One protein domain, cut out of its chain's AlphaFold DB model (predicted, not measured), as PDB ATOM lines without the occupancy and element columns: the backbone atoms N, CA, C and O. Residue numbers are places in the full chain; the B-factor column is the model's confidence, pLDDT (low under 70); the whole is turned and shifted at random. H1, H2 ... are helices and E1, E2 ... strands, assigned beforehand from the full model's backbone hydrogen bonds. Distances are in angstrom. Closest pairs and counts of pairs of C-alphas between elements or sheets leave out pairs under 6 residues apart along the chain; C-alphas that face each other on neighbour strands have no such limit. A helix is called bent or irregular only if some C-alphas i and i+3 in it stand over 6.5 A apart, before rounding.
ATOM      1  N   THR A 181     130.125 110.021 131.835       97.56
ATOM      2  CA  THR A 181     129.355 108.866 131.335       97.56
ATOM      3  C   THR A 181     128.003 108.780 132.048       97.56
ATOM      4  O   THR A 181     127.905 109.165 133.217       97.56
ATOM      5  N   LEU A 182     126.969 108.243 131.390       98.00
ATOM      6  CA  LEU A 182     125.660 108.034 132.027       98.00
ATOM      7  C   LEU A 182     125.763 107.193 133.310       98.00
ATOM      8  O   LEU A 182     125.066 107.490 134.272       98.00
ATOM      9  N   HIS A 183     126.680 106.220 133.373       97.25
ATOM     10  CA  HIS A 183     126.968 105.474 134.605       97.25
ATOM     11  C   HIS A 183     127.346 106.398 135.778       97.25
ATOM     12  O   HIS A 183     126.736 106.340 136.844       97.25
ATOM     13  N   THR A 184     128.317 107.293 135.575       97.38
ATOM     14  CA  THR A 184     128.786 108.235 136.606       97.38
ATOM     15  C   THR A 184     127.794 109.377 136.855       97.38
ATOM     16  O   THR A 184     127.794 109.973 137.931       97.38
ATOM     17  N   PHE A 185     126.938 109.700 135.883       98.12
ATOM     18  CA  PHE A 185     125.861 110.674 136.045       98.12
ATOM     19  C   PHE A 185     124.703 110.102 136.878       98.12
ATOM     20  O   PHE A 185     124.425 110.626 137.954       98.12
ATOM     21  N   PHE A 186     124.088 108.993 136.458       98.12
ATOM     22  CA  PHE A 186     123.006 108.337 137.205       98.12
ATOM     23  C   PHE A 186     123.477 107.875 138.591       98.12
ATOM     24  O   PHE A 186     122.811 108.158 139.580       98.12
ATOM     25  N   GLY A 187     124.677 107.295 138.707       97.94
ATOM     26  CA  GLY A 187     125.253 106.873 139.992       97.94
ATOM     27  C   GLY A 187     125.510 107.998 141.006       97.94
ATOM     28  O   GLY A 187     125.777 107.703 142.170       97.94
ATOM     29  N   ARG A 188     125.422 109.270 140.589       97.56
ATOM     30  CA  ARG A 188     125.534 110.450 141.458       97.56
ATOM     31  C   ARG A 188     124.211 111.198 141.634       97.56
ATOM     32  O   ARG A 188     123.962 111.716 142.715       97.56
ATOM     33  N   GLU A 189     123.419 111.334 140.572       97.25
ATOM     34  CA  GLU A 189     122.249 112.220 140.551       97.25
ATOM     35  C   GLU A 189     120.918 111.454 140.758       97.25
ATOM     36  O   GLU A 189     119.915 112.088 141.079       97.25
ATOM     37  N   TRP A 190     120.876 110.115 140.616       97.81
ATOM     38  CA  TRP A 190     119.666 109.323 140.898       97.81
ATOM     39  C   TRP A 190     119.506 108.999 142.388       97.81
ATOM     40  O   TRP A 190     120.412 108.467 143.035       97.81
ATOM     41  N   LYS A 191     118.300 109.227 142.917       97.25
ATOM     42  CA  LYS A 191     117.894 108.755 144.252       97.25
ATOM     43  C   LYS A 191     117.670 107.240 144.206       97.25
ATOM     44  O   LYS A 191     117.145 106.748 143.213       97.25
ATOM     45  N   LYS A 192     118.003 106.491 145.265       96.38
ATOM     46  CA  LYS A 192     117.785 105.024 145.345       96.38
ATOM     47  C   LYS A 192     116.332 104.653 145.692       96.38
ATOM     48  O   LYS A 192     116.089 103.817 146.558       96.38
ATOM     49  N   GLU A 193     115.384 105.313 145.038       97.19
ATOM     50  CA  GLU A 193     113.941 105.161 145.222       97.19
ATOM     51  C   GLU A 193     113.195 105.520 143.917       97.19
ATOM     52  O   GLU A 193     113.722 106.299 143.112       97.19
ATOM     53  N   PRO A 194     111.966 105.019 143.695       97.56
ATOM     54  CA  PRO A 194     111.101 105.460 142.601       97.56
ATOM     55  C   PRO A 194     110.713 106.944 142.711       97.56
ATOM     56  O   PRO A 194     109.867 107.304 143.528       97.56
ATOM     57  N   CYS A 195     111.278 107.816 141.868       97.25
ATOM     58  CA  CYS A 195     110.941 109.247 141.878       97.25
ATOM     59  C   CYS A 195     110.813 109.880 140.479       97.25
ATOM     60  O   CYS A 195     111.313 109.363 139.474       97.25
ATOM     61  N   VAL A 196     110.132 111.029 140.422       97.56
ATOM     62  CA  VAL A 196     109.869 111.779 139.181       97.56
ATOM     63  C   VAL A 196     111.159 112.338 138.571       97.56
ATOM     64  O   VAL A 196     111.300 112.343 137.351       97.56
ATOM     65  N   GLU A 197     112.140 112.744 139.384       97.75
ATOM     66  CA  GLU A 197     113.419 113.274 138.886       97.75
ATOM     67  C   GLU A 197     114.232 112.209 138.135       97.75
ATOM     68  O   GLU A 197     114.753 112.491 137.054       97.75
ATOM     69  N   ASN A 198     114.300 110.982 138.665       98.12
ATOM     70  CA  ASN A 198     114.954 109.848 138.005       98.12
ATOM     71  C   ASN A 198     114.284 109.548 136.653       98.12
ATOM     72  O   ASN A 198     114.967 109.402 135.637       98.12
ATOM     73  N   ALA A 199     112.945 109.522 136.626       98.44
ATOM     74  CA  ALA A 199     112.172 109.321 135.402       98.44
ATOM     75  C   ALA A 199     112.407 110.426 134.368       98.44
ATOM     76  O   ALA A 199     112.677 110.121 133.208       98.44
ATOM     77  N   ARG A 200     112.376 111.696 134.785       98.25
ATOM     78  CA  ARG A 200     112.643 112.850 133.920       98.25
ATOM     79  C   ARG A 200     114.038 112.757 133.292       98.25
ATOM     80  O   ARG A 200     114.157 112.794 132.070       98.25
ATOM     81  N   MET A 201     115.074 112.514 134.100       98.12
ATOM     82  CA  MET A 201     116.450 112.341 133.612       98.12
ATOM     83  C   MET A 201     116.599 111.162 132.641       98.12
ATOM     84  O   MET A 201     117.319 111.281 131.647       98.12
ATOM     85  N   LEU A 202     115.925 110.033 132.889       98.56
ATOM     86  CA  LEU A 202     115.960 108.889 131.977       98.56
ATOM     87  C   LEU A 202     115.248 109.183 130.652       98.56
ATOM     88  O   LEU A 202     115.789 108.877 129.593       98.56
ATOM     89  N   LEU A 203     114.054 109.773 130.691       98.69
ATOM     90  CA  LEU A 203     113.260 110.044 129.492       98.69
ATOM     91  C   LEU A 203     113.902 111.131 128.621       98.69
ATOM     92  O   LEU A 203     113.923 110.983 127.402       98.69
ATOM     93  N   GLU A 204     114.517 112.161 129.215       98.44
ATOM     94  CA  GLU A 204     115.365 113.111 128.478       98.44
ATOM     95  C   GLU A 204     116.562 112.401 127.816       98.44
ATOM     96  O   GLU A 204     116.848 112.636 126.642       98.44
ATOM     97  N   THR A 205     117.228 111.486 128.532       98.69
ATOM     98  CA  THR A 205     118.366 110.701 128.015       98.69
ATOM     99  C   THR A 205     117.964 109.803 126.839       98.69
ATOM    100  O   THR A 205     118.644 109.778 125.808       98.69
ATOM    101  N   LEU A 206     116.854 109.070 126.968       98.81
ATOM    102  CA  LEU A 206     116.345 108.177 125.927       98.81
ATOM    103  C   LEU A 206     115.830 108.966 124.718       98.81
ATOM    104  O   LEU A 206     116.134 108.583 123.592       98.81
ATOM    105  N   ALA A 207     115.153 110.100 124.925       98.81
ATOM    106  CA  ALA A 207     114.735 110.985 123.842       98.81
ATOM    107  C   ALA A 207     115.935 111.569 123.078       98.81
ATOM    108  O   ALA A 207     115.974 111.477 121.852       98.81
ATOM    109  N   GLN A 208     116.958 112.103 123.759       98.75
ATOM    110  CA  GLN A 208     118.164 112.591 123.075       98.75
ATOM    111  C   GLN A 208     118.865 111.472 122.296       98.75
ATOM    112  O   GLN A 208     119.196 111.649 121.124       98.75
ATOM    113  N   THR A 209     119.019 110.290 122.899       98.81
ATOM    114  CA  THR A 209     119.626 109.134 122.219       98.81
ATOM    115  C   THR A 209     118.816 108.717 120.985       98.81
ATOM    116  O   THR A 209     119.383 108.473 119.921       98.81
ATOM    117  N   ALA A 210     117.488 108.689 121.095       98.81
ATOM    118  CA  ALA A 210     116.588 108.348 120.001       98.81
ATOM    119  C   ALA A 210     116.605 109.392 118.869       98.81
ATOM    120  O   ALA A 210     116.592 109.019 117.700       98.81
ATOM    121  N   TYR A 211     116.727 110.687 119.178       98.81
ATOM    122  CA  TYR A 211     116.933 111.726 118.162       98.81
ATOM    123  C   TYR A 211     118.204 111.458 117.341       98.81
ATOM    124  O   TYR A 211     118.165 111.447 116.111       98.81
ATOM    125  N   ILE A 212     119.323 111.195 118.023       98.69
ATOM    126  CA  ILE A 212     120.626 110.942 117.393       98.69
ATOM    127  C   ILE A 212     120.558 109.687 116.515       98.69
ATOM    128  O   ILE A 212     120.865 109.742 115.323       98.69
ATOM    129  N   LEU A 213     120.086 108.571 117.077       98.56
ATOM    130  CA  LEU A 213     119.961 107.307 116.353       98.56
ATOM    131  C   LEU A 213     118.992 107.407 115.173       98.56
ATOM    132  O   LEU A 213     119.284 106.837 114.126       98.56
ATOM    133  N   TRP A 214     117.894 108.169 115.268       98.12
ATOM    134  CA  TRP A 214     116.992 108.368 114.129       98.12
ATOM    135  C   TRP A 214     117.717 108.986 112.930       98.12
ATOM    136  O   TRP A 214     117.591 108.479 111.816       98.12
ATOM    137  N   PHE A 215     118.522 110.034 113.136       97.62
ATOM    138  CA  PHE A 215     119.279 110.655 112.045       97.62
ATOM    139  C   PHE A 215     120.365 109.731 111.482       97.62
ATOM    140  O   PHE A 215     120.505 109.648 110.259       97.62
ATOM    141  N   LEU A 216     121.092 109.004 112.338       96.88
ATOM    142  CA  LEU A 216     122.126 108.052 111.914       96.88
ATOM    143  C   LEU A 216     121.532 106.867 111.131       96.88
ATOM    144  O   LEU A 216     122.010 106.543 110.044       96.88
ATOM    145  N   GLN A 217     120.435 106.276 111.602       94.88
ATOM    146  CA  GLN A 217     119.735 105.205 110.891       94.88
ATOM    147  C   GLN A 217     119.097 105.710 109.588       94.88
ATOM    148  O   GLN A 217     119.228 105.070 108.546       94.88
ATOM    149  N   ARG A 218     118.436 106.880 109.603       93.12
ATOM    150  CA  ARG A 218     117.685 107.391 108.441       93.12
ATOM    151  C   ARG A 218     118.570 107.929 107.314       93.12
ATOM    152  O   ARG A 218     118.111 107.909 106.171       93.12
ATOM    153  N   ARG A 219     119.781 108.418 107.615       92.38
ATOM    154  CA  ARG A 219     120.731 108.976 106.627       92.38
ATOM    155  C   ARG A 219     121.905 108.050 106.304       92.38
ATOM    156  O   ARG A 219     122.298 107.991 105.150       92.38
ATOM    157  N   LEU A 220     122.447 107.317 107.281       92.25
ATOM    158  CA  LEU A 220     123.611 106.434 107.084       92.25
ATOM    159  C   LEU A 220     123.284 104.943 107.165       92.25
ATOM    160  O   LEU A 220     124.179 104.135 106.955       92.25
ATOM    161  N   ARG A 221     122.052 104.548 107.520       92.62
ATOM    162  CA  ARG A 221     121.701 103.133 107.777       92.62
ATOM    163  C   ARG A 221     122.575 102.523 108.879       92.62
ATOM    164  O   ARG A 221     122.888 101.334 108.839       92.62
ATOM    165  N   LEU A 222     122.993 103.361 109.830       94.50
ATOM    166  CA  LEU A 222     124.010 103.028 110.818       94.50
ATOM    167  C   LEU A 222     123.389 102.461 112.098       94.50
ATOM    168  O   LEU A 222     122.490 103.083 112.663       94.50
ATOM    169  N   ASN A 223     123.899 101.323 112.581       95.94
ATOM    170  CA  ASN A 223     123.769 100.943 113.994       95.94
ATOM    171  C   ASN A 223     125.086 101.179 114.731       95.94
ATOM    172  O   ASN A 223     126.159 100.976 114.161       95.94
ATOM    173  N   HIS A 224     125.002 101.503 116.021       96.81
ATOM    174  CA  HIS A 224     126.181 101.547 116.888       96.81
ATOM    175  C   HIS A 224     126.624 100.140 117.321       96.81
ATOM    176  O   HIS A 224     127.818  99.894 117.464       96.81
ATOM    177  N   ARG A 225     125.673  99.210 117.525       94.69
ATOM    178  CA  ARG A 225     125.861  97.816 118.009       94.69
ATOM    179  C   ARG A 225     126.540  97.650 119.381       94.69
ATOM    180  O   ARG A 225     126.523  96.549 119.929       94.69
ATOM    181  N   ASP A 226     127.084  98.720 119.952       95.38
ATOM    182  CA  ASP A 226     127.629  98.806 121.309       95.38
ATOM    183  C   ASP A 226     127.062 100.040 122.034       95.38
ATOM    184  O   ASP A 226     127.765 100.995 122.377       95.38
ATOM    185  N   MET A 227     125.737 100.078 122.191       97.25
ATOM    186  CA  MET A 227     125.055 101.093 122.992       97.25
ATOM    187  C   MET A 227     125.038 100.694 124.465       97.25
ATOM    188  O   MET A 227     124.264  99.840 124.896       97.25
ATOM    189  N   LYS A 228     125.872 101.364 125.260       96.00
ATOM    190  CA  LYS A 228     125.971 101.174 126.711       96.00
ATOM    191  C   LYS A 228     126.142 102.503 127.434       96.00
ATOM    192  O   LYS A 228     126.642 103.472 126.871       96.00
ATOM    193  N   ILE A 229     125.809 102.535 128.723       96.88
ATOM    194  CA  ILE A 229     125.874 103.736 129.582       96.88
ATOM    195  C   ILE A 229     127.280 104.345 129.759       96.88
ATOM    196  O   ILE A 229     127.420 105.413 130.350       96.88
ATOM    197  N   ASN A 230     128.326 103.670 129.272       95.94
ATOM    198  CA  ASN A 230     129.700 104.174 129.238       95.94
ATOM    199  C   ASN A 230     130.116 104.761 127.876       95.94
ATOM    200  O   ASN A 230     131.130 105.453 127.833       95.94
ATOM    201  N   ASN A 231     129.318 104.547 126.823       97.50
ATOM    202  CA  ASN A 231     129.518 105.074 125.464       97.50
ATOM    203  C   ASN A 231     128.643 106.315 125.189       97.50
ATOM    204  O   ASN A 231     128.583 106.822 124.072       97.50
ATOM    205  N   LEU A 232     127.963 106.814 126.223       98.31
ATOM    206  CA  LEU A 232     127.175 108.040 126.204       98.31
ATOM    207  C   LEU A 232     127.696 108.987 127.281       98.31
ATOM    208  O   LEU A 232     127.689 108.649 128.470       98.31
ATOM    209  N   LEU A 233     128.144 110.164 126.851       98.19
ATOM    210  CA  LEU A 233     128.517 111.280 127.711       98.19
ATOM    211  C   LEU A 233     127.334 112.242 127.850       98.19
ATOM    212  O   LEU A 233     126.604 112.466 126.889       98.19
ATOM    213  N   ILE A 234     127.167 112.836 129.028       98.31
ATOM    214  CA  ILE A 234     126.150 113.850 129.312       98.31
ATOM    215  C   ILE A 234     126.768 115.046 130.042       98.31
ATOM    216  O   ILE A 234     127.615 114.892 130.932       98.31
ATOM    217  N   ARG A 235     126.335 116.254 129.675       97.50
ATOM    218  CA  ARG A 235     126.711 117.519 130.327       97.50
ATOM    219  C   ARG A 235     125.516 118.464 130.427       97.50
ATOM    220  O   ARG A 235     124.561 118.325 129.672       97.50
ATOM    221  N   ARG A 236     125.557 119.420 131.363       96.94
ATOM    222  CA  ARG A 236     124.568 120.513 131.421       96.94
ATOM    223  C   ARG A 236     124.925 121.601 130.412       96.94
ATOM    224  O   ARG A 236     126.100 121.909 130.229       96.94
ATOM    225  N   VAL A 237     123.900 122.182 129.802       97.19
ATOM    226  CA  VAL A 237     123.968 123.252 128.795       97.19
ATOM    227  C   VAL A 237     122.817 124.246 129.020       97.19
ATOM    228  O   VAL A 237     121.884 123.929 129.763       97.19
ATOM    229  N   PRO A 238     122.836 125.443 128.403       97.31
ATOM    230  CA  PRO A 238     121.636 126.270 128.285       97.31
ATOM    231  C   PRO A 238     120.471 125.475 127.678       97.31
ATOM    232  O   PRO A 238     120.688 124.600 126.840       97.31
ATOM    233  N   ALA A 239     119.240 125.768 128.102       97.19
ATOM    234  CA  ALA A 239     118.070 125.015 127.658       97.19
ATOM    235  C   ALA A 239     117.878 125.110 126.134       97.19
ATOM    236  O   ALA A 239     117.879 126.201 125.563       97.19
ATOM    237  N   TRP A 240     117.696 123.962 125.486       97.56
ATOM    238  CA  TRP A 240     117.584 123.833 124.032       97.56
ATOM    239  C   TRP A 240     116.499 122.816 123.663       97.56
ATOM    240  O   TRP A 240     116.034 122.057 124.514       97.56
ATOM    241  N   THR A 241     116.041 122.846 122.406       98.25
ATOM    242  CA  THR A 241     114.897 122.042 121.941       98.25
ATOM    243  C   THR A 241     115.279 121.128 120.780       98.25
ATOM    244  O   THR A 241     115.869 121.572 119.796       98.25
ATOM    245  N   LEU A 242     114.876 119.862 120.877       98.44
ATOM    246  CA  LEU A 242     114.875 118.880 119.797       98.44
ATOM    247  C   LEU A 242     113.446 118.668 119.289       98.44
ATOM    248  O   LEU A 242     112.512 118.548 120.080       98.44
ATOM    249  N   GLU A 243     113.286 118.573 117.971       98.31
ATOM    250  CA  GLU A 243     112.012 118.287 117.306       98.31
ATOM    251  C   GLU A 243     112.180 117.118 116.329       98.31
ATOM    252  O   GLU A 243     113.060 117.143 115.465       98.31
ATOM    253  N   LEU A 244     111.336 116.094 116.467       97.81
ATOM    254  CA  LEU A 244     111.306 114.922 115.593       97.81
ATOM    255  C   LEU A 244     109.859 114.437 115.439       97.81
ATOM    256  O   LEU A 244     109.169 114.207 116.427       97.81
ATOM    257  N   ALA A 245     109.405 114.290 114.190       94.94
ATOM    258  CA  ALA A 245     108.047 113.850 113.842       94.94
ATOM    259  C   ALA A 245     106.913 114.638 114.549       94.94
ATOM    260  O   ALA A 245     105.878 114.078 114.893       94.94
ATOM    261  N   GLY A 246     107.118 115.941 114.787       96.25
ATOM    262  CA  GLY A 246     106.171 116.827 115.481       96.25
ATOM    263  C   GLY A 246     106.202 116.743 117.014       96.25
ATOM    264  O   GLY A 246     105.696 117.644 117.683       96.25
ATOM    265  N   ALA A 247     106.841 115.721 117.592       98.06
ATOM    266  CA  ALA A 247     107.141 115.687 119.019       98.06
ATOM    267  C   ALA A 247     108.305 116.641 119.348       98.06
ATOM    268  O   ALA A 247     109.206 116.850 118.529       98.06
ATOM    269  N   LYS A 248     108.290 117.211 120.560       98.31
ATOM    270  CA  LYS A 248     109.269 118.201 121.037       98.31
ATOM    271  C   LYS A 248     109.801 117.839 122.416       98.31
ATOM    272  O   LYS A 248     109.017 117.555 123.320       98.31
ATOM    273  N   LEU A 249     111.122 117.913 122.554       98.44
ATOM    274  CA  LEU A 249     111.867 117.760 123.799       98.44
ATOM    275  C   LEU A 249     112.616 119.062 124.079       98.44
ATOM    276  O   LEU A 249     113.520 119.404 123.320       98.44
ATOM    277  N   THR A 250     112.309 119.735 125.184       98.12
ATOM    278  CA  THR A 250     113.149 120.819 125.718       98.12
ATOM    279  C   THR A 250     113.941 120.281 126.903       98.12
ATOM    280  O   THR A 250     113.365 119.656 127.789       98.12
ATOM    281  N   THR A 251     115.255 120.494 126.917       97.44
ATOM    282  CA  THR A 251     116.172 119.904 127.906       97.44
ATOM    283  C   THR A 251     117.320 120.862 128.235       97.44
ATOM    284  O   THR A 251     117.714 121.683 127.406       97.44
ATOM    285  N   ALA A 252     117.854 120.768 129.456       97.06
ATOM    286  CA  ALA A 252     119.059 121.480 129.907       97.06
ATOM    287  C   ALA A 252     120.311 120.574 129.920       97.06
ATOM    288  O   ALA A 252     121.339 120.915 130.516       97.06
ATOM    289  N   TYR A 253     120.224 119.407 129.280       97.88
ATOM    290  CA  TYR A 253     121.317 118.459 129.112       97.88
ATOM    291  C   TYR A 253     121.655 118.283 127.635       97.88
ATOM    292  O   TYR A 253     120.775 118.333 126.781       97.88
ATOM    293  N   GLU A 254     122.922 118.032 127.338       98.00
ATOM    294  CA  GLU A 254     123.401 117.633 126.017       98.00
ATOM    295  C   GLU A 254     124.079 116.266 126.137       98.00
ATOM    296  O   GLU A 254     124.908 116.054 127.030       98.00
ATOM    297  N   LEU A 255     123.689 115.349 125.254       98.31
ATOM    298  CA  LEU A 255     124.143 113.965 125.204       98.31
ATOM    299  C   LEU A 255     124.999 113.719 123.953       98.31
ATOM    300  O   LEU A 255     124.599 114.054 122.838       98.31
ATOM    301  N   THR A 256     126.164 113.098 124.145       98.62
ATOM    302  CA  THR A 256     127.157 112.830 123.097       98.62
ATOM    303  C   THR A 256     127.510 111.341 123.053       98.62
ATOM    304  O   THR A 256     127.903 110.758 124.065       98.62
ATOM    305  N   LEU A 257     127.391 110.734 121.873       98.44
ATOM    306  CA  LEU A 257     127.705 109.337 121.565       98.44
ATOM    307  C   LEU A 257     129.177 109.170 121.163       98.44
ATOM    308  O   LEU A 257     129.699 109.956 120.369       98.44
ATOM    309  N   ILE A 258     129.838 108.151 121.716       97.12
ATOM    310  CA  ILE A 258     131.264 107.848 121.520       97.12
ATOM    311  C   ILE A 258     131.509 106.341 121.326       97.12
ATOM    312  O   ILE A 258     130.658 105.529 121.676       97.12
ATOM    313  N   ASP A 259     132.720 105.990 120.878       94.94
ATOM    314  CA  ASP A 259     133.241 104.614 120.741       94.94
ATOM    315  C   ASP A 259     132.562 103.776 119.636       94.94
ATOM    316  O   ASP A 259     131.913 102.761 119.882       94.94
ATOM    317  N   PHE A 260     132.763 104.193 118.380       95.88
ATOM    318  CA  PHE A 260     132.186 103.567 117.179       95.88
ATOM    319  C   PHE A 260     132.845 102.226 116.793       95.88
ATOM    320  O   PHE A 260     132.560 101.702 115.716       95.88
ATOM    321  N   GLY A 261     133.699 101.645 117.645       92.94
ATOM    322  CA  GLY A 261     134.513 100.448 117.365       92.94
ATOM    323  C   GLY A 261     133.736  99.171 117.012       92.94
ATOM    324  O   GLY A 261     134.325  98.217 116.513       92.94
ATOM    325  N   PHE A 262     132.416  99.170 117.213       92.88
ATOM    326  CA  PHE A 262     131.500  98.094 116.821       92.88
ATOM    327  C   PHE A 262     130.474  98.500 115.749       92.88
ATOM    328  O   PHE A 262     129.688  97.650 115.323       92.88
ATOM    329  N   ALA A 263     130.430  99.761 115.310       95.12
ATOM    330  CA  ALA A 263     129.360 100.277 114.455       95.12
ATOM    331  C   ALA A 263     129.310  99.603 113.067       95.12
ATOM    332  O   ALA A 263     130.297  99.039 112.594       95.12
ATOM    333  N   CYS A 264     128.153  99.657 112.401       93.81
ATOM    334  CA  CYS A 264     127.952  99.137 111.041       93.81
ATOM    335  C   CYS A 264     127.068 100.049 110.196       93.81
ATOM    336  O   CYS A 264     126.240 100.772 110.740       93.81
ATOM    337  N   VAL A 265     127.201  99.949 108.872       92.00
ATOM    338  CA  VAL A 265     126.324 100.555 107.859       92.00
ATOM    339  C   VAL A 265     125.665  99.450 107.034       92.00
ATOM    340  O   VAL A 265     126.317  98.476 106.645       92.00
ATOM    341  N   GLY A 266     124.366  99.600 106.779       88.44
ATOM    342  CA  GLY A 266     123.542  98.644 106.040       88.44
ATOM    343  C   GLY A 266     123.308  98.960 104.561       88.44
ATOM    344  O   GLY A 266     123.302 100.121 104.157       88.44
ATOM    345  N   CYS A 267     123.015  97.925 103.770       80.62
ATOM    346  CA  CYS A 267     122.502  98.032 102.397       80.62
ATOM    347  C   CYS A 267     121.255  98.941 102.266       80.62
ATOM    348  O   CYS A 267     120.408  98.979 103.170       80.62
ATOM    349  N   PRO A 268     121.049  99.592 101.104       73.62
ATOM    350  CA  PRO A 268     119.753 100.152 100.732       73.62
ATOM    351  C   PRO A 268     118.761  99.078 100.237       73.62
ATOM    352  O   PRO A 268     119.174  98.060  99.673       73.62
ATOM    353  N   PRO A 269     117.441  99.328 100.346       68.06
ATOM    354  CA  PRO A 269     116.431  98.603  99.582       68.06
ATOM    355  C   PRO A 269     116.718  98.673  98.069       68.06
ATOM    356  O   PRO A 269     117.277  99.667  97.608       68.06
ATOM    357  N   PRO A 270     116.322  97.659  97.279       67.25
ATOM    358  CA  PRO A 270     115.533  96.488  97.671       67.25
ATOM    359  C   PRO A 270     116.361  95.333  98.264       67.25
ATOM    360  O   PRO A 270     115.804  94.270  98.532       67.25
ATOM    361  N   ARG A 271     117.678  95.494  98.464       63.50
ATOM    362  CA  ARG A 271     118.501  94.450  99.095       63.50
ATOM    363  C   ARG A 271     118.067  94.257 100.552       63.50
ATOM    364  O   ARG A 271     117.684  95.215 101.224       63.50
ATOM    365  N   GLN A 272     118.164  93.022 101.048       64.69
ATOM    366  CA  GLN A 272     118.038  92.755 102.484       64.69
ATOM    367  C   GLN A 272     119.082  93.585 103.262       64.69
ATOM    368  O   GLN A 272     120.148  93.874 102.703       64.69
ATOM    369  N   PRO A 273     118.800  93.987 104.518       64.62
ATOM    370  CA  PRO A 273     119.664  94.866 105.304       64.62
ATOM    371  C   PRO A 273     120.920  94.120 105.779       64.62
ATOM    372  O   PRO A 273     121.041  93.748 106.940       64.62
ATOM    373  N   MET A 274     121.841  93.876 104.852       81.25
ATOM    374  CA  MET A 274     123.154  93.283 105.082       81.25
ATOM    375  C   MET A 274     124.164  94.383 105.409       81.25
ATOM    376  O   MET A 274     124.143  95.452 104.794       81.25
ATOM    377  N   THR A 275     125.080  94.102 106.332       86.12
ATOM    378  CA  THR A 275     126.224  94.975 106.632       86.12
ATOM    379  C   THR A 275     127.126  95.137 105.401       86.12
ATOM    380  O   THR A 275     127.687  94.150 104.927       86.12
ATOM    381  N   VAL A 276     127.291  96.372 104.909       87.12
ATOM    382  CA  VAL A 276     128.221  96.723 103.809       87.12
ATOM    383  C   VAL A 276     129.565  97.257 104.310       87.12
ATOM    384  O   VAL A 276     130.566  97.156 103.611       87.12
ATOM    385  N   MET A 277     129.597  97.802 105.527       89.31
ATOM    386  CA  MET A 277     130.803  98.282 106.202       89.31
ATOM    387  C   MET A 277     130.601  98.185 107.713       89.31
ATOM    388  O   MET A 277     129.487  98.371 108.206       89.31
ATOM    389  N   GLN A 278     131.678  97.936 108.453       90.62
ATOM    390  CA  GLN A 278     131.670  97.931 109.909       90.62
ATOM    391  C   GLN A 278     133.042  98.231 110.509       90.62
ATOM    392  O   GLN A 278     134.064  98.014 109.863       90.62
ATOM    393  N   ALA A 279     133.043  98.668 111.764       87.38
ATOM    394  CA  ALA A 279     134.207  98.617 112.633       87.38
ATOM    395  C   ALA A 279     134.297  97.254 113.346       87.38
ATOM    396  O   ALA A 279     133.272  96.645 113.670       87.38
ATOM    397  N   GLY A 280     135.534  96.817 113.599       84.38
ATOM    398  CA  GLY A 280     135.849  95.598 114.345       84.38
ATOM    399  C   GLY A 280     135.599  94.280 113.596       84.38
ATOM    400  O   GLY A 280     134.872  94.209 112.606       84.38
ATOM    401  N   SER A 281     136.209  93.211 114.112       74.94
ATOM    402  CA  SER A 281     136.064  91.823 113.641       74.94
ATOM    403  C   SER A 281     135.031  91.002 114.432       74.94
ATOM    404  O   SER A 281     134.639  89.924 113.993       74.94
ATOM    405  N   TRP A 282     134.558  91.509 115.581       79.31
ATOM    406  CA  TRP A 282     133.657  90.801 116.511       79.31
ATOM    407  C   TRP A 282     132.343  90.327 115.872       79.31
ATOM    408  O   TRP A 282     131.827  89.255 116.188       79.31
ATOM    409  N   PHE A 283     131.800  91.135 114.966       77.19
ATOM    410  CA  PHE A 283     130.633  90.797 114.166       77.19
ATOM    411  C   PHE A 283     131.106  90.428 112.750       77.19
ATOM    412  O   PHE A 283     131.791  91.244 112.139       77.19
ATOM    413  N   PRO A 284     130.788  89.254 112.180       72.94
ATOM    414  CA  PRO A 284     131.095  88.953 110.782       72.94
ATOM    415  C   PRO A 284     130.357  89.851 109.774       72.94
ATOM    416  O   PRO A 284     129.216  90.275 109.981       72.94
ATOM    417  N   LEU A 285     130.998  90.084 108.623       71.19
ATOM    418  CA  LEU A 285     130.339  90.662 107.449       71.19
ATOM    419  C   LEU A 285     129.184  89.756 107.000       71.19
ATOM    420  O   LEU A 285     129.300  88.532 107.000       71.19
ATOM    421  N   GLY A 286     128.064  90.369 106.613       68.88
ATOM    422  CA  GLY A 286     126.819  89.662 106.296       68.88
ATOM    423  C   GLY A 286     125.825  89.543 107.457       68.88
ATOM    424  O   GLY A 286     124.717  89.056 107.250       68.88
ATOM    425  N   GLU A 287     126.146  90.034 108.658       77.81
ATOM    426  CA  GLU A 287     125.124  90.241 109.690       77.81
ATOM    427  C   GLU A 287     124.118  91.336 109.317       77.81
ATOM    428  O   GLU A 287     124.439  92.276 108.576       77.81
ATOM    429  N   LEU A 288     122.910  91.253 109.892       82.19
ATOM    430  CA  LEU A 288     121.865  92.238 109.633       82.19
ATOM    431  C   LEU A 288     122.192  93.608 110.245       82.19
ATOM    432  O   LEU A 288     122.313  93.759 111.469       82.19
ATOM    433  N   CYS A 289     122.268  94.608 109.373       88.12
ATOM    434  CA  CYS A 289     122.416  96.029 109.655       88.12
ATOM    435  C   CYS A 289     121.736  96.801 108.506       88.12
ATOM    436  O   CYS A 289     121.953  96.484 107.343       88.12
ATOM    437  N   CYS A 290     120.894  97.806 108.734       89.44
ATOM    438  CA  CYS A 290     120.431  98.334 110.015       89.44
ATOM    439  C   CYS A 290     119.283  97.499 110.616       89.44
ATOM    440  O   CYS A 290     118.419  97.016 109.887       89.44
ATOM    441  N   LYS A 291     119.257  97.396 111.947       92.75
ATOM    442  CA  LYS A 291     118.087  97.019 112.751       92.75
ATOM    443  C   LYS A 291     117.577  98.243 113.497       92.75
ATOM    444  O   LYS A 291     118.373  98.948 114.116       92.75
ATOM    445  N   VAL A 292     116.277  98.502 113.451       93.38
ATOM    446  CA  VAL A 292     115.710  99.794 113.855       93.38
ATOM    447  C   VAL A 292     115.769  99.971 115.374       93.38
ATOM    448  O   VAL A 292     116.268 100.986 115.858       93.38
ATOM    449  N   GLY A 293     115.322  98.981 116.149       95.88
ATOM    450  CA  GLY A 293     115.226  99.109 117.606       95.88
ATOM    451  C   GLY A 293     116.488  98.727 118.384       95.88
ATOM    452  O   GLY A 293     116.617  99.098 119.554       95.88
ATOM    453  N   ARG A 294     117.410  97.980 117.751       96.19
ATOM    454  CA  ARG A 294     118.604  97.354 118.365       96.19
ATOM    455  C   ARG A 294     119.311  98.258 119.377       96.19
ATOM    456  O   ARG A 294     119.497  97.867 120.525       96.19
ATOM    457  N   ASP A 295     119.710  99.445 118.932       97.81
ATOM    458  CA  ASP A 295     120.591 100.349 119.673       97.81
ATOM    459  C   ASP A 295     119.916 100.925 120.937       97.81
ATOM    460  O   ASP A 295     120.530 100.981 122.003       97.81
ATOM    461  N   ILE A 296     118.625 101.281 120.870       98.50
ATOM    462  CA  ILE A 296     117.869 101.728 122.054       98.50
ATOM    463  C   ILE A 296     117.621 100.563 123.017       98.50
ATOM    464  O   ILE A 296     117.803 100.718 124.223       98.50
ATOM    465  N   ALA A 297     117.245  99.388 122.509       98.00
ATOM    466  CA  ALA A 297     116.974  98.227 123.352       98.00
ATOM    467  C   ALA A 297     118.226  97.771 124.126       98.00
ATOM    468  O   ALA A 297     118.155  97.470 125.318       98.00
ATOM    469  N   GLN A 298     119.393  97.792 123.474       97.31
ATOM    470  CA  GLN A 298     120.683  97.515 124.107       97.31
ATOM    471  C   GLN A 298     121.001  98.529 125.220       97.31
ATOM    472  O   GLN A 298     121.419  98.122 126.306       97.31
ATOM    473  N   LEU A 299     120.725  99.824 125.001       98.56
ATOM    474  CA  LEU A 299     120.893 100.856 126.027       98.56
ATOM    475  C   LEU A 299     119.943 100.662 127.215       98.56
ATOM    476  O   LEU A 299     120.397 100.719 128.356       98.56
ATOM    477  N   ILE A 300     118.648 100.426 126.981       98.44
ATOM    478  CA  ILE A 300     117.661 100.233 128.059       98.44
ATOM    479  C   ILE A 300     118.013  98.987 128.885       98.44
ATOM    480  O   ILE A 300     117.971  99.041 130.116       98.44
ATOM    481  N   TYR A 301     118.436  97.897 128.233       97.19
ATOM    482  CA  TYR A 301     118.945  96.705 128.917       97.19
ATOM    483  C   TYR A 301     120.194  97.033 129.751       97.19
ATOM    484  O   TYR A 301     120.248  96.703 130.932       97.19
ATOM    485  N   CYS A 302     121.158  97.768 129.183       97.31
ATOM    486  CA  CYS A 302     122.353  98.215 129.898       97.31
ATOM    487  C   CYS A 302     122.014  99.050 131.144       97.31
ATOM    488  O   CYS A 302     122.540  98.783 132.224       97.31
ATOM    489  N   ILE A 303     121.102 100.022 131.028       97.75
ATOM    490  CA  ILE A 303     120.640 100.830 132.165       97.75
ATOM    491  C   ILE A 303     120.011  99.927 133.229       97.75
ATOM    492  O   ILE A 303     120.358 100.065 134.395       97.75
ATOM    493  N   HIS A 304     119.160  98.967 132.847       96.50
ATOM    494  CA  HIS A 304     118.523  98.043 133.790       96.50
ATOM    495  C   HIS A 304     119.524  97.155 134.553       96.50
ATOM    496  O   HIS A 304     119.336  96.932 135.746       96.50
ATOM    497  N   CYS A 305     120.599  96.687 133.908       94.44
ATOM    498  CA  CYS A 305     121.635  95.874 134.555       94.44
ATOM    499  C   CYS A 305     122.382  96.621 135.677       94.44
ATOM    500  O   CYS A 305     122.683  96.029 136.711       94.44
ATOM    501  N   TYR A 306     122.689  97.910 135.486       94.69
ATOM    502  CA  TYR A 306     123.409  98.723 136.481       94.69
ATOM    503  C   TYR A 306     122.476  99.452 137.462       94.69
ATOM    504  O   TYR A 306     122.833  99.662 138.620       94.69
ATOM    505  N   PHE A 307     121.275  99.818 137.012       96.00
ATOM    506  CA  PHE A 307     120.253 100.531 137.773       96.00
ATOM    507  C   PHE A 307     118.893  99.838 137.567       96.00
ATOM    508  O   PHE A 307     118.120 100.249 136.696       96.00
ATOM    509  N   PRO A 308     118.580  98.777 138.342       95.94
ATOM    510  CA  PRO A 308     117.347  98.008 138.188       95.94
ATOM    511  C   PRO A 308     116.104  98.899 138.203       95.94
ATOM    512  O   PRO A 308     115.708  99.432 139.237       95.94
ATOM    513  N   LEU A 309     115.492  99.072 137.027       97.19
ATOM    514  CA  LEU A 309     114.475 100.102 136.765       97.19
ATOM    515  C   LEU A 309     113.345 100.190 137.828       97.19
ATOM    516  O   LEU A 309     113.018 101.313 138.210       97.19
ATOM    517  N   PRO A 310     112.793  99.081 138.378       96.88
ATOM    518  CA  PRO A 310     111.781  99.136 139.445       96.88
ATOM    519  C   PRO A 310     112.242  99.780 140.764       96.88
ATOM    520  O   PRO A 310     111.406 100.221 141.544       96.88
ATOM    521  N   THR A 311     113.549  99.834 141.031       96.94
ATOM    522  CA  THR A 311     114.131 100.452 142.235       96.94
ATOM    523  C   THR A 311     114.265 101.972 142.106       96.94
ATOM    524  O   THR A 311     114.311 102.667 143.116       96.94
ATOM    525  N   PHE A 312     114.328 102.494 140.877       97.88
ATOM    526  CA  PHE A 312     114.659 103.897 140.598       97.88
ATOM    527  C   PHE A 312     113.521 104.693 139.945       97.88
ATOM    528  O   PHE A 312     113.560 105.921 139.966       97.88
ATOM    529  N   LEU A 313     112.513 104.040 139.354       98.38
ATOM    530  CA  LEU A 313     111.507 104.698 138.512       98.38
ATOM    531  C   LEU A 313     110.064 104.413 138.962       98.38
ATOM    532  O   LEU A 313     109.775 103.295 139.393       98.38
ATOM    533  N   PRO A 314     109.125 105.366 138.789       98.06
ATOM    534  CA  PRO A 314     107.704 105.144 139.042       98.06
ATOM    535  C   PRO A 314     107.139 103.972 138.212       98.06
ATOM    536  O   PRO A 314     107.477 103.857 137.027       98.06
ATOM    537  N   PRO A 315     106.228 103.144 138.765       97.88
ATOM    538  CA  PRO A 315     105.736 101.930 138.100       97.88
ATOM    539  C   PRO A 315     105.170 102.133 136.688       97.88
ATOM    540  O   PRO A 315     105.378 101.280 135.829       97.88
ATOM    541  N   ALA A 316     104.511 103.266 136.416       97.62
ATOM    542  CA  ALA A 316     103.985 103.587 135.086       97.62
ATOM    543  C   ALA A 316     105.096 103.684 134.022       97.62
ATOM    544  O   ALA A 316     104.975 103.104 132.945       97.62
ATOM    545  N   VAL A 317     106.218 104.335 134.351       98.25
ATOM    546  CA  VAL A 317     107.378 104.471 133.453       98.25
ATOM    547  C   VAL A 317     108.055 103.113 133.248       98.25
ATOM    548  O   VAL A 317     108.416 102.763 132.128       98.25
ATOM    549  N   VAL A 318     108.163 102.302 134.307       98.31
ATOM    550  CA  VAL A 318     108.676 100.922 134.216       98.31
ATOM    551  C   VAL A 318     107.792 100.057 133.313       98.31
ATOM    552  O   VAL A 318     108.320  99.272 132.526       98.31
ATOM    553  N   ALA A 319     106.467 100.212 133.379       98.00
ATOM    554  CA  ALA A 319     105.528  99.496 132.521       98.00
ATOM    555  C   ALA A 319     105.670  99.896 131.041       98.00
ATOM    556  O   ALA A 319     105.678  99.015 130.181       98.00
ATOM    557  N   THR A 320     105.858 101.187 130.731       98.31
ATOM    558  CA  THR A 320     106.121 101.629 129.349       98.31
ATOM    559  C   THR A 320     107.470 101.118 128.833       98.31
ATOM    560  O   THR A 320     107.538 100.560 127.744       98.31
ATOM    561  N   LEU A 321     108.540 101.207 129.632       98.25
ATOM    562  CA  LEU A 321     109.846 100.658 129.246       98.25
ATOM    563  C   LEU A 321     109.783  99.137 129.033       98.25
ATOM    564  O   LEU A 321     110.391  98.621 128.097       98.25
ATOM    565  N   ARG A 322     109.003  98.410 129.845       97.62
ATOM    566  CA  ARG A 322     108.753  96.976 129.644       97.62
ATOM    567  C   ARG A 322     107.996  96.673 128.356       97.62
ATOM    568  O   ARG A 322     108.327  95.668 127.736       97.62
ATOM    569  N   SER A 323     107.036  97.495 127.921       97.75
ATOM    570  CA  SER A 323     106.307  97.239 126.665       97.75
ATOM    571  C   SER A 323     107.186  97.434 125.421       97.75
ATOM    572  O   SER A 323     107.050  96.685 124.450       97.75
ATOM    573  N   TRP A 324     108.147  98.365 125.466       98.12
ATOM    574  CA  TRP A 324     109.159  98.506 124.410       98.12
ATOM    575  C   TRP A 324     110.125  97.317 124.377       98.12
ATOM    576  O   TRP A 324     110.520  96.852 123.313       98.12
ATOM    577  N   MET A 325     110.442  96.784 125.554       97.38
ATOM    578  CA  MET A 325     111.348  95.655 125.754       97.38
ATOM    579  C   MET A 325     110.657  94.281 125.629       97.38
ATOM    580  O   MET A 325     111.166  93.296 126.157       97.38
ATOM    581  N   GLN A 326     109.524  94.186 124.921       95.62
ATOM    582  CA  GLN A 326     108.939  92.912 124.484       95.62
ATOM    583  C   GLN A 326     109.399  92.574 123.058       95.62
ATOM    584  O   GLN A 326     109.262  93.401 122.157       95.62
ATOM    585  N   ILE A 327     109.873  91.346 122.825       92.06
ATOM    586  CA  ILE A 327     110.155  90.816 121.477       92.06
ATOM    587  C   ILE A 327     109.397  89.509 121.260       92.06
ATOM    588  O   ILE A 327     109.458  88.614 122.100       92.06
ATOM    589  N   THR A 328     108.745  89.363 120.106       90.25
ATOM    590  CA  THR A 328     108.164  88.086 119.673       90.25
ATOM    591  C   THR A 328     109.217  87.222 118.975       90.25
ATOM    592  O   THR A 328     109.750  87.616 117.943       90.25
ATOM    593  N   ILE A 329     109.488  86.029 119.504       86.62
ATOM    594  CA  ILE A 329     110.435  85.036 118.976       86.62
ATOM    595  C   ILE A 329     109.680  83.715 118.810       86.62
ATOM    596  O   ILE A 329     109.145  83.179 119.778       86.62
ATOM    597  N   GLY A 330     109.587  83.185 117.587       84.38
ATOM    598  CA  GLY A 330     108.896  81.909 117.328       84.38
ATOM    599  C   GLY A 330     107.422  81.868 117.774       84.38
ATOM    600  O   GLY A 330     106.908  80.800 118.087       84.38
ATOM    601  N   GLY A 331     106.757  83.028 117.855       85.69
ATOM    602  CA  GLY A 331     105.387  83.172 118.368       85.69
ATOM    603  C   GLY A 331     105.267  83.358 119.889       85.69
ATOM    604  O   GLY A 331     104.170  83.627 120.368       85.69
ATOM    605  N   GLN A 332     106.364  83.270 120.649       88.75
ATOM    606  CA  GLN A 332     106.401  83.572 122.085       88.75
ATOM    607  C   GLN A 332     106.890  85.005 122.326       88.75
ATOM    608  O   GLN A 332     107.814  85.459 121.658       88.75
ATOM    609  N   THR A 333     106.311  85.712 123.297       91.38
ATOM    610  CA  THR A 333     106.763  87.061 123.680       91.38
ATOM    611  C   THR A 333     107.754  86.989 124.841       91.38
ATOM    612  O   THR A 333     107.447  86.424 125.890       91.38
ATOM    613  N   VAL A 334     108.931  87.591 124.665       91.19
ATOM    614  CA  VAL A 334     110.019  87.643 125.648       91.19
ATOM    615  C   VAL A 334     110.245  89.082 126.107       91.19
ATOM    616  O   VAL A 334     110.586  89.949 125.304       91.19
ATOM    617  N   ASP A 335     110.125  89.315 127.414       93.56
ATOM    618  CA  ASP A 335     110.591  90.540 128.072       93.56
ATOM    619  C   ASP A 335     112.121  90.497 128.215       93.56
ATOM    620  O   ASP A 335     112.673  89.706 128.993       93.56
ATOM    621  N   MET A 336     112.803  91.364 127.467       93.31
ATOM    622  CA  MET A 336     114.262  91.489 127.448       93.31
ATOM    623  C   MET A 336     114.851  91.793 128.835       93.31
ATOM    624  O   MET A 336     115.975  91.392 129.139       93.31
ATOM    625  N   LEU A 337     114.107  92.490 129.700       94.00
ATOM    626  CA  LEU A 337     114.582  92.895 131.024       94.00
ATOM    627  C   LEU A 337     114.627  91.727 132.018       94.00
ATOM    628  O   LEU A 337     115.245  91.846 133.070       94.00
ATOM    629  N   ASN A 338     114.060  90.566 131.672       91.69
ATOM    630  CA  ASN A 338     114.163  89.340 132.470       91.69
ATOM    631  C   ASN A 338     115.368  88.459 132.064       91.69
ATOM    632  O   ASN A 338     115.336  87.237 132.257       91.69
ATOM    633  N   GLY A 339     116.413  89.059 131.475       83.25
ATOM    634  CA  GLY A 339     117.742  88.461 131.277       83.25
ATOM    635  C   GLY A 339     117.847  87.338 130.241       83.25
ATOM    636  O   GLY A 339     118.886  86.698 130.164       83.25
ATOM    637  N   PHE A 340     116.792  87.126 129.450       73.94
ATOM    638  CA  PHE A 340     116.708  86.220 128.296       73.94
ATOM    639  C   PHE A 340     117.020  84.720 128.516       73.94
ATOM    640  O   PHE A 340     118.143  84.279 128.773       73.94
ATOM    641  N   THR A 341     116.013  83.901 128.224       69.06
ATOM    642  CA  THR A 341     116.198  82.655 127.460       69.06
ATOM    643  C   THR A 341     115.303  82.750 126.207       69.06
ATOM    644  O   THR A 341     114.475  83.656 126.132       69.06
ATOM    645  N   PRO A 342     115.486  81.942 125.145       55.09
ATOM    646  CA  PRO A 342     114.377  82.127 123.538       55.09
ATOM    647  C   PRO A 342     112.957  81.982 123.865       55.09
ATOM    648  O   PRO A 342     112.040  82.724 123.564       55.09
ATOM    649  N   GLU A 343     112.932  80.824 124.422       59.22
ATOM    650  CA  GLU A 343     114.256  80.151 124.487       59.22
ATOM    651  C   GLU A 343     116.534  81.593 123.141       59.22
ATOM    652  O   GLU A 343     117.164  81.301 122.088       59.22
ATOM    653  N   GLY A 344     117.115  82.813 123.443       61.06
ATOM    654  CA  GLY A 344     118.568  83.105 123.421       61.06
ATOM    655  C   GLY A 344     119.058  83.246 124.864       61.06
ATOM    656  O   GLY A 344     118.383  83.914 125.635       61.06
ATOM    657  N   ARG A 345     120.141  82.563 125.268       64.62
ATOM    658  CA  ARG A 345     120.464  82.267 126.687       64.62
ATOM    659  C   ARG A 345     121.591  83.157 127.280       64.62
ATOM    660  O   ARG A 345     122.739  82.725 127.272       64.62
ATOM    661  N   PRO A 346     121.309  84.356 127.823       71.81
ATOM    662  CA  PRO A 346     122.149  84.893 128.921       71.81
ATOM    663  C   PRO A 346     121.543  84.964 130.340       71.81
ATOM    664  O   PRO A 346     122.061  85.716 131.167       71.81
ATOM    665  N   ARG A 347     120.549  84.138 130.711       68.94
ATOM    666  CA  ARG A 347     120.164  83.987 132.136       68.94
ATOM    667  C   ARG A 347     121.270  83.379 133.018       68.94
ATOM    668  O   ARG A 347     121.278  82.185 133.310       68.94
ATOM    669  N   ARG A 348     122.117  84.254 133.559       62.91
ATOM    670  CA  ARG A 348     122.584  84.216 134.951       62.91
ATOM    671  C   ARG A 348     122.156  85.521 135.620       62.91
ATOM    672  O   ARG A 348     122.284  86.591 135.033       62.91
ATOM    673  N   THR A 349     121.609  85.422 136.826       61.41
ATOM    674  CA  THR A 349     121.275  86.581 137.661       61.41
ATOM    675  C   THR A 349     122.467  86.936 138.534       61.41
ATOM    676  O   THR A 349     123.003  86.052 139.205       61.41
ATOM    677  N   GLY A 350     122.827  88.218 138.587       59.19
ATOM    678  CA  GLY A 350     123.770  88.713 139.588       59.19
ATOM    679  C   GLY A 350     123.186  88.620 141.006       59.19
ATOM    680  O   GLY A 350     122.009  88.303 141.192       59.19
ATOM    681  N   ALA A 351     123.981  88.958 142.024       57.00
ATOM    682  CA  ALA A 351     123.576  88.866 143.438       57.00
ATOM    683  C   ALA A 351     122.331  89.707 143.820       57.00
ATOM    684  O   ALA A 351     121.740  89.490 144.872       57.00
ATOM    685  N   SER A 352     121.922  90.654 142.969       58.66
ATOM    686  CA  SER A 352     120.707  91.472 143.103       58.66
ATOM    687  C   SER A 352     119.449  90.856 142.469       58.66
ATOM    688  O   SER A 352     118.390  91.478 142.500       58.66
ATOM    689  N   GLY A 353     119.554  89.689 141.823       70.12
ATOM    690  CA  GLY A 353     118.489  89.108 140.996       70.12
ATOM    691  C   GLY A 353     118.335  89.754 139.610       70.12
ATOM    692  O   GLY A 353     117.583  89.242 138.784       70.12
ATOM    693  N   ALA A 354     119.053  90.848 139.326       74.69
ATOM    694  CA  ALA A 354     119.039  91.508 138.023       74.69
ATOM    695  C   ALA A 354     119.887  90.750 136.975       74.69
ATOM    696  O   ALA A 354     120.813  90.014 137.345       74.69
ATOM    697  N   PRO A 355     119.620  90.934 135.668       82.06
ATOM    698  CA  PRO A 355     120.477  90.420 134.603       82.06
ATOM    699  C   PRO A 355     121.850  91.098 134.585       82.06
ATOM    700  O   PRO A 355     121.960  92.301 134.822       82.06
ATOM    701  N   GLU A 356     122.886  90.354 134.208       84.81
ATOM    702  CA  GLU A 356     124.222  90.911 133.974       84.81
ATOM    703  C   GLU A 356     124.366  91.462 132.541       84.81
ATOM    704  O   GLU A 356     123.807  90.924 131.578       84.81
ATOM    705  N   PHE A 357     125.150  92.535 132.380       85.62
ATOM    706  CA  PHE A 357     125.493  93.086 131.066       85.62
ATOM    707  C   PHE A 357     126.768  92.413 130.534       85.62
ATOM    708  O   PHE A 357     127.882  92.794 130.890       85.62
ATOM    709  N   ASN A 358     126.595  91.383 129.704       84.75
ATOM    710  CA  ASN A 358     127.656  90.510 129.180       84.75
ATOM    711  C   ASN A 358     127.543  90.340 127.644       84.75
ATOM    712  O   ASN A 358     126.749  91.030 127.007       84.75
ATOM    713  N   THR A 359     128.323  89.447 127.019       84.81
ATOM    714  CA  THR A 359     128.307  89.240 125.549       84.81
ATOM    715  C   THR A 359     126.948  88.782 125.002       84.81
ATOM    716  O   THR A 359     126.621  89.056 123.845       84.81
ATOM    717  N   GLY A 360     126.102  88.173 125.836       87.19
ATOM    718  CA  GLY A 360     124.838  87.580 125.417       87.19
ATOM    719  C   GLY A 360     123.805  88.566 124.865       87.19
ATOM    720  O   GLY A 360     123.014  88.173 124.011       87.19
ATOM    721  N   ILE A 361     123.816  89.849 125.264       91.50
ATOM    722  CA  ILE A 361     122.932  90.863 124.644       91.50
ATOM    723  C   ILE A 361     123.324  91.134 123.184       91.50
ATOM    724  O   ILE A 361     122.453  91.303 122.329       91.50
ATOM    725  N   TYR A 362     124.625  91.125 122.884       90.62
ATOM    726  CA  TYR A 362     125.157  91.330 121.537       90.62
ATOM    727  C   TYR A 362     124.831  90.116 120.664       90.62
ATOM    728  O   TYR A 362     124.342  90.281 119.552       90.62
ATOM    729  N   GLU A 363     125.024  88.901 121.191       89.56
ATOM    730  CA  GLU A 363     124.669  87.632 120.538       89.56
ATOM    731  C   GLU A 363     123.158  87.501 120.279       89.56
ATOM    732  O   GLU A 363     122.745  87.041 119.212       89.56
ATOM    733  N   PHE A 364     122.323  87.953 121.217       91.00
ATOM    734  CA  PHE A 364     120.867  87.981 121.082       91.00
ATOM    735  C   PHE A 364     120.419  88.971 119.996       91.00
ATOM    736  O   PHE A 364     119.758  88.576 119.035       91.00
ATOM    737  N   LEU A 365     120.855  90.236 120.069       92.12
ATOM    738  CA  LEU A 365     120.537  91.276 119.075       92.12
ATOM    739  C   LEU A 365     121.246  91.078 117.716       92.12
ATOM    740  O   LEU A 365     120.992  91.816 116.752       92.12
ATOM    741  N   ARG A 366     122.105  90.060 117.606       88.62
ATOM    742  CA  ARG A 366     122.705  89.557 116.363       88.62
ATOM    743  C   ARG A 366     121.668  88.873 115.475       88.62
ATOM    744  O   ARG A 366     121.519  89.247 114.312       88.62
ATOM    745  N   ARG A 367     120.915  87.925 116.046       88.31
ATOM    746  CA  ARG A 367     120.068  86.948 115.336       88.31
ATOM    747  C   ARG A 367     119.117  87.585 114.323       88.31
ATOM    748  O   ARG A 367     118.521  88.621 114.607       88.31
ATOM    749  N   HIS A 368     118.955  86.978 113.150       87.56
ATOM    750  CA  HIS A 368     118.173  87.568 112.058       87.56
ATOM    751  C   HIS A 368     116.678  87.737 112.393       87.56
ATOM    752  O   HIS A 368     116.046  88.650 111.875       87.56
ATOM    753  N   ASP A 369     116.139  86.906 113.288       86.94
ATOM    754  CA  ASP A 369     114.738  86.887 113.722       86.94
ATOM    755  C   ASP A 369     114.400  87.913 114.823       86.94
ATOM    756  O   ASP A 369     113.276  87.941 115.315       86.94
ATOM    757  N   ILE A 370     115.358  88.761 115.222       90.12
ATOM    758  CA  ILE A 370     115.232  89.672 116.369       90.12
ATOM    759  C   ILE A 370     115.528  91.120 115.962       90.12
ATOM    760  O   ILE A 370     116.691  91.510 115.860       90.12
ATOM    761  N   ASP A 371     114.490  91.946 115.811       90.56
ATOM    762  CA  ASP A 371     114.581  93.414 115.851       90.56
ATOM    763  C   ASP A 371     113.515  93.946 116.832       90.56
ATOM    764  O   ASP A 371     112.323  93.712 116.608       90.56
ATOM    765  N   PRO A 372     113.892  94.606 117.946       94.44
ATOM    766  CA  PRO A 372     112.941  95.129 118.926       94.44
ATOM    767  C   PRO A 372     112.238  96.386 118.395       94.44
ATOM    768  O   PRO A 372     112.517  97.498 118.831       94.44
ATOM    769  N   MET A 373     111.313  96.225 117.447       94.88
ATOM    770  CA  MET A 373     110.657  97.333 116.735       94.88
ATOM    771  C   MET A 373     109.947  98.346 117.650       94.88
ATOM    772  O   MET A 373     109.852  99.520 117.294       94.88
ATOM    773  N   ASN A 374     109.516  97.951 118.852       97.31
ATOM    774  CA  ASN A 374     108.929  98.876 119.829       97.31
ATOM    775  C   ASN A 374     109.969  99.853 120.433       97.31
ATOM    776  O   ASN A 374     109.601 100.906 120.942       97.31
ATOM    777  N   CYS A 375     111.265  99.548 120.316       98.25
ATOM    778  CA  CYS A 375     112.384 100.444 120.625       98.25
ATOM    779  C   CYS A 375     112.804 101.323 119.426       98.25
ATOM    780  O   CYS A 375     113.874 101.934 119.461       98.25
ATOM    781  N   ALA A 376     112.006 101.396 118.350       98.00
ATOM    782  CA  ALA A 376     112.322 102.221 117.183       98.00
ATOM    783  C   ALA A 376     112.486 103.714 117.559       98.00
ATOM    784  O   ALA A 376     111.609 104.267 118.232       98.00
ATOM    785  N   PRO A 377     113.547 104.413 117.102       98.31
ATOM    786  CA  PRO A 377     113.882 105.740 117.620       98.31
ATOM    787  C   PRO A 377     112.780 106.807 117.493       98.31
ATOM    788  O   PRO A 377     112.588 107.599 118.411       98.31
ATOM    789  N   SER A 378     111.995 106.824 116.411       98.06
ATOM    790  CA  SER A 378     110.885 107.784 116.270       98.06
ATOM    791  C   SER A 378     109.739 107.535 117.261       98.06
ATOM    792  O   SER A 378     109.156 108.494 117.765       98.06
ATOM    793  N   LEU A 379     109.444 106.268 117.573       98.12
ATOM    794  CA  LEU A 379     108.439 105.887 118.571       98.12
ATOM    795  C   LEU A 379     108.919 106.258 119.979       98.12
ATOM    796  O   LEU A 379     108.218 106.957 120.706       98.12
ATOM    797  N   VAL A 380     110.148 105.865 120.321       98.62
ATOM    798  CA  VAL A 380     110.766 106.134 121.629       98.62
ATOM    799  C   VAL A 380     110.897 107.634 121.890       98.62
ATOM    800  O   VAL A 380     110.580 108.083 122.989       98.62
ATOM    801  N   PHE A 381     111.295 108.430 120.891       98.75
ATOM    802  CA  PHE A 381     111.339 109.888 121.020       98.75
ATOM    803  C   PHE A 381     109.951 110.468 121.328       98.75
ATOM    804  O   PHE A 381     109.804 111.230 122.285       98.75
ATOM    805  N   SER A 382     108.931 110.087 120.549       98.50
ATOM    806  CA  SER A 382     107.557 110.570 120.727       98.50
ATOM    807  C   SER A 382     107.001 110.213 122.107       98.50
ATOM    808  O   SER A 382     106.478 111.081 122.806       98.50
ATOM    809  N   GLU A 383     107.167 108.960 122.532       98.44
ATOM    810  CA  GLU A 383     106.664 108.473 123.817       98.44
ATOM    811  C   GLU A 383     107.424 109.051 125.014       98.44
ATOM    812  O   GLU A 383     106.796 109.409 126.009       98.44
ATOM    813  N   CYS A 384     108.744 109.248 124.922       98.62
ATOM    814  CA  CYS A 384     109.483 109.980 125.955       98.62
ATOM    815  C   CYS A 384     108.975 111.424 126.074       98.62
ATOM    816  O   CYS A 384     108.743 111.901 127.182       98.62
ATOM    817  N   CYS A 385     108.730 112.107 124.949       98.56
ATOM    818  CA  CYS A 385     108.157 113.454 124.956       98.56
ATOM    819  C   CYS A 385     106.719 113.481 125.500       98.56
ATOM    820  O   CYS A 385     106.323 114.485 126.088       98.56
ATOM    821  N   ARG A 386     105.931 112.413 125.307       98.38
ATOM    822  CA  ARG A 386     104.589 112.259 125.890       98.38
ATOM    823  C   ARG A 386     104.672 112.106 127.409       98.38
ATOM    824  O   ARG A 386     104.144 112.956 128.117       98.38
ATOM    825  N   LEU A 387     105.412 111.106 127.892       98.25
ATOM    826  CA  LEU A 387     105.609 110.844 129.322       98.25
ATOM    827  C   LEU A 387     106.193 112.056 130.065       98.25
ATOM    828  O   LEU A 387     105.773 112.355 131.175       98.25
ATOM    829  N   LEU A 388     107.116 112.807 129.454       98.12
ATOM    830  CA  LEU A 388     107.676 114.023 130.062       98.12
ATOM    831  C   LEU A 388     106.639 115.136 130.295       98.12
ATOM    832  O   LEU A 388     106.836 115.937 131.204       98.12
ATOM    833  N   ARG A 389     105.538 115.178 129.528       97.31
ATOM    834  CA  ARG A 389     104.403 116.098 129.760       97.31
ATOM    835  C   ARG A 389     103.391 115.574 130.783       97.31
ATOM    836  O   ARG A 389     102.535 116.331 131.209       97.31
ATOM    837  N   GLU A 390     103.483 114.300 131.154       97.00
ATOM    838  CA  GLU A 390     102.662 113.647 132.187       97.00
ATOM    839  C   GLU A 390     103.392 113.595 133.550       97.00
ATOM    840  O   GLU A 390     102.839 113.133 134.545       97.00
ATOM    841  N   LEU A 391     104.644 114.072 133.593       92.44
ATOM    842  CA  LEU A 391     105.518 114.180 134.771       92.44
ATOM    843  C   LEU A 391     105.749 115.645 135.207       92.44
ATOM    844  O   LEU A 391     106.759 115.945 135.859       92.44
TER     845      LEU A 391
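What this domain is: This is residues 181 to 391 of the 392 residues of the protein "Protein kinase domain-containing protein" of viral metagenome (UniProt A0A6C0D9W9). One long helix, H2, runs through a compact body: a long, sharply bent hairpin of E1 and E2 covers one side of it, H7 runs side by side with it, and H3 lies on its other side, away from that hairpin. H5 with the short H4 lies beside H3, H6 and the long unnamed stretch 336 to 359 lie farther out past H3, H1 sits near the first residues of E1, and two small hairpins, E3 with E4 near the last residue of H2 and E5 with E6 after H5, lie at the periphery. The 211 printed residues include seven named helices and six named strands, in the order H1 H2 E1 E2 E3 E4 H3 H4 H5 E5 E6 H6 H7, the strands forming three antiparallel sheets of two; the class is mixed, helices and strands. The whole is compact, with a radius of gyration of the C-alphas of 16.5 A, and rounded, spanning 43 by 39 by 30 A.

How they stand to each other: E1, residues 232 to 244, and E2, residues 247 to 257, form an antiparallel hairpin, with N 235 and O 254 at 3.0 A and N 242 and O 249 at 2.8 A, within hydrogen-bond range. E1 bends by 118 degrees at residue 237 and E2 by 101 degrees at residue 252. The closest C-alphas of E2 and H2, residues 196 to 220, are those of Leu 255 and Gln 208, 6.5 A apart. H7, residues 377 to 389, touches H2 with 26 pairs of C-alphas within 8 A, the closest being Ala 210 and Pro 377 at 4.4 A, at a shallow tilt of 25 degrees, opposite ways. H7 also comes to 5.4 A from E2, between the C-alphas of Ser 382 and Ala 247. H3, residues 294 to 306, touches H2 with its residues 295 to 296 alone, the closest C-alphas being Ile 296 and Ala 210 at 7.0 A, at a shallow tilt of 28 degrees, opposite ways. H1, residues 182 to 189, has Leu 182 as its closest C-alpha to E1, 6.0 A from that of Leu 232, and H1 and H2 are near each other, with 9 pairs of C-alphas within 10 A. H5, residues 315 to 324, is close to but not clearly touching H3, the C-alphas of Trp 324 and Ala 297 being closest at 7.9 A. H4, residues 309 to 312, is likewise close to H5, with Pro 310 and Val 318 closest at 6.3 A. H6, residues 360 to 366, is close to but not clearly touching H3, with Leu 365 and Arg 294 closest at 6.4 A, at a shallow tilt of 9 degrees, opposite ways. E5, residues 326 to 329, and E6, residues 332 to 335, form an antiparallel hairpin, with N 327 and O 334 at 2.9 A. E3, residues 264 to 266, and E4, residues 275 to 278, form another, with N 265 and O 277 at 2.9 A; residues 222 to 223 also pair antiparallel with 264 to 265 of E3. Every O i to N i+4 pair is within hydrogen-bond range in H2, H3, H5 and H6, against 3 of 4 in H1 and 8 of 9 in H7; H4 is too short for such a pair.

Where its parts are: H1 begins at C-alpha 182, (125.660, 108.034, 132.027). H2 measures 35.3 A from first to last C-alpha, E1 20.3 A, E2 21.7 A, H3 18.8 A, H5 14.5 A and H7 18.6 A. H2 begins at C-alpha 196, (109.869, 111.779, 139.181), and H7 ends at C-alpha 389, (104.403, 116.098, 129.760).

The domain as a whole: The two C-alphas farthest apart are those of Lys 192 and Pro 270, at 48.5 A. The printed part has no cut. The links H2 to E1, E4 to H3 and E6 to H6 are long. The mean pLDDT of the printed part is 91.4, and residues 269 to 273, 286, 341 to 345 and 347 to 352 are under 70.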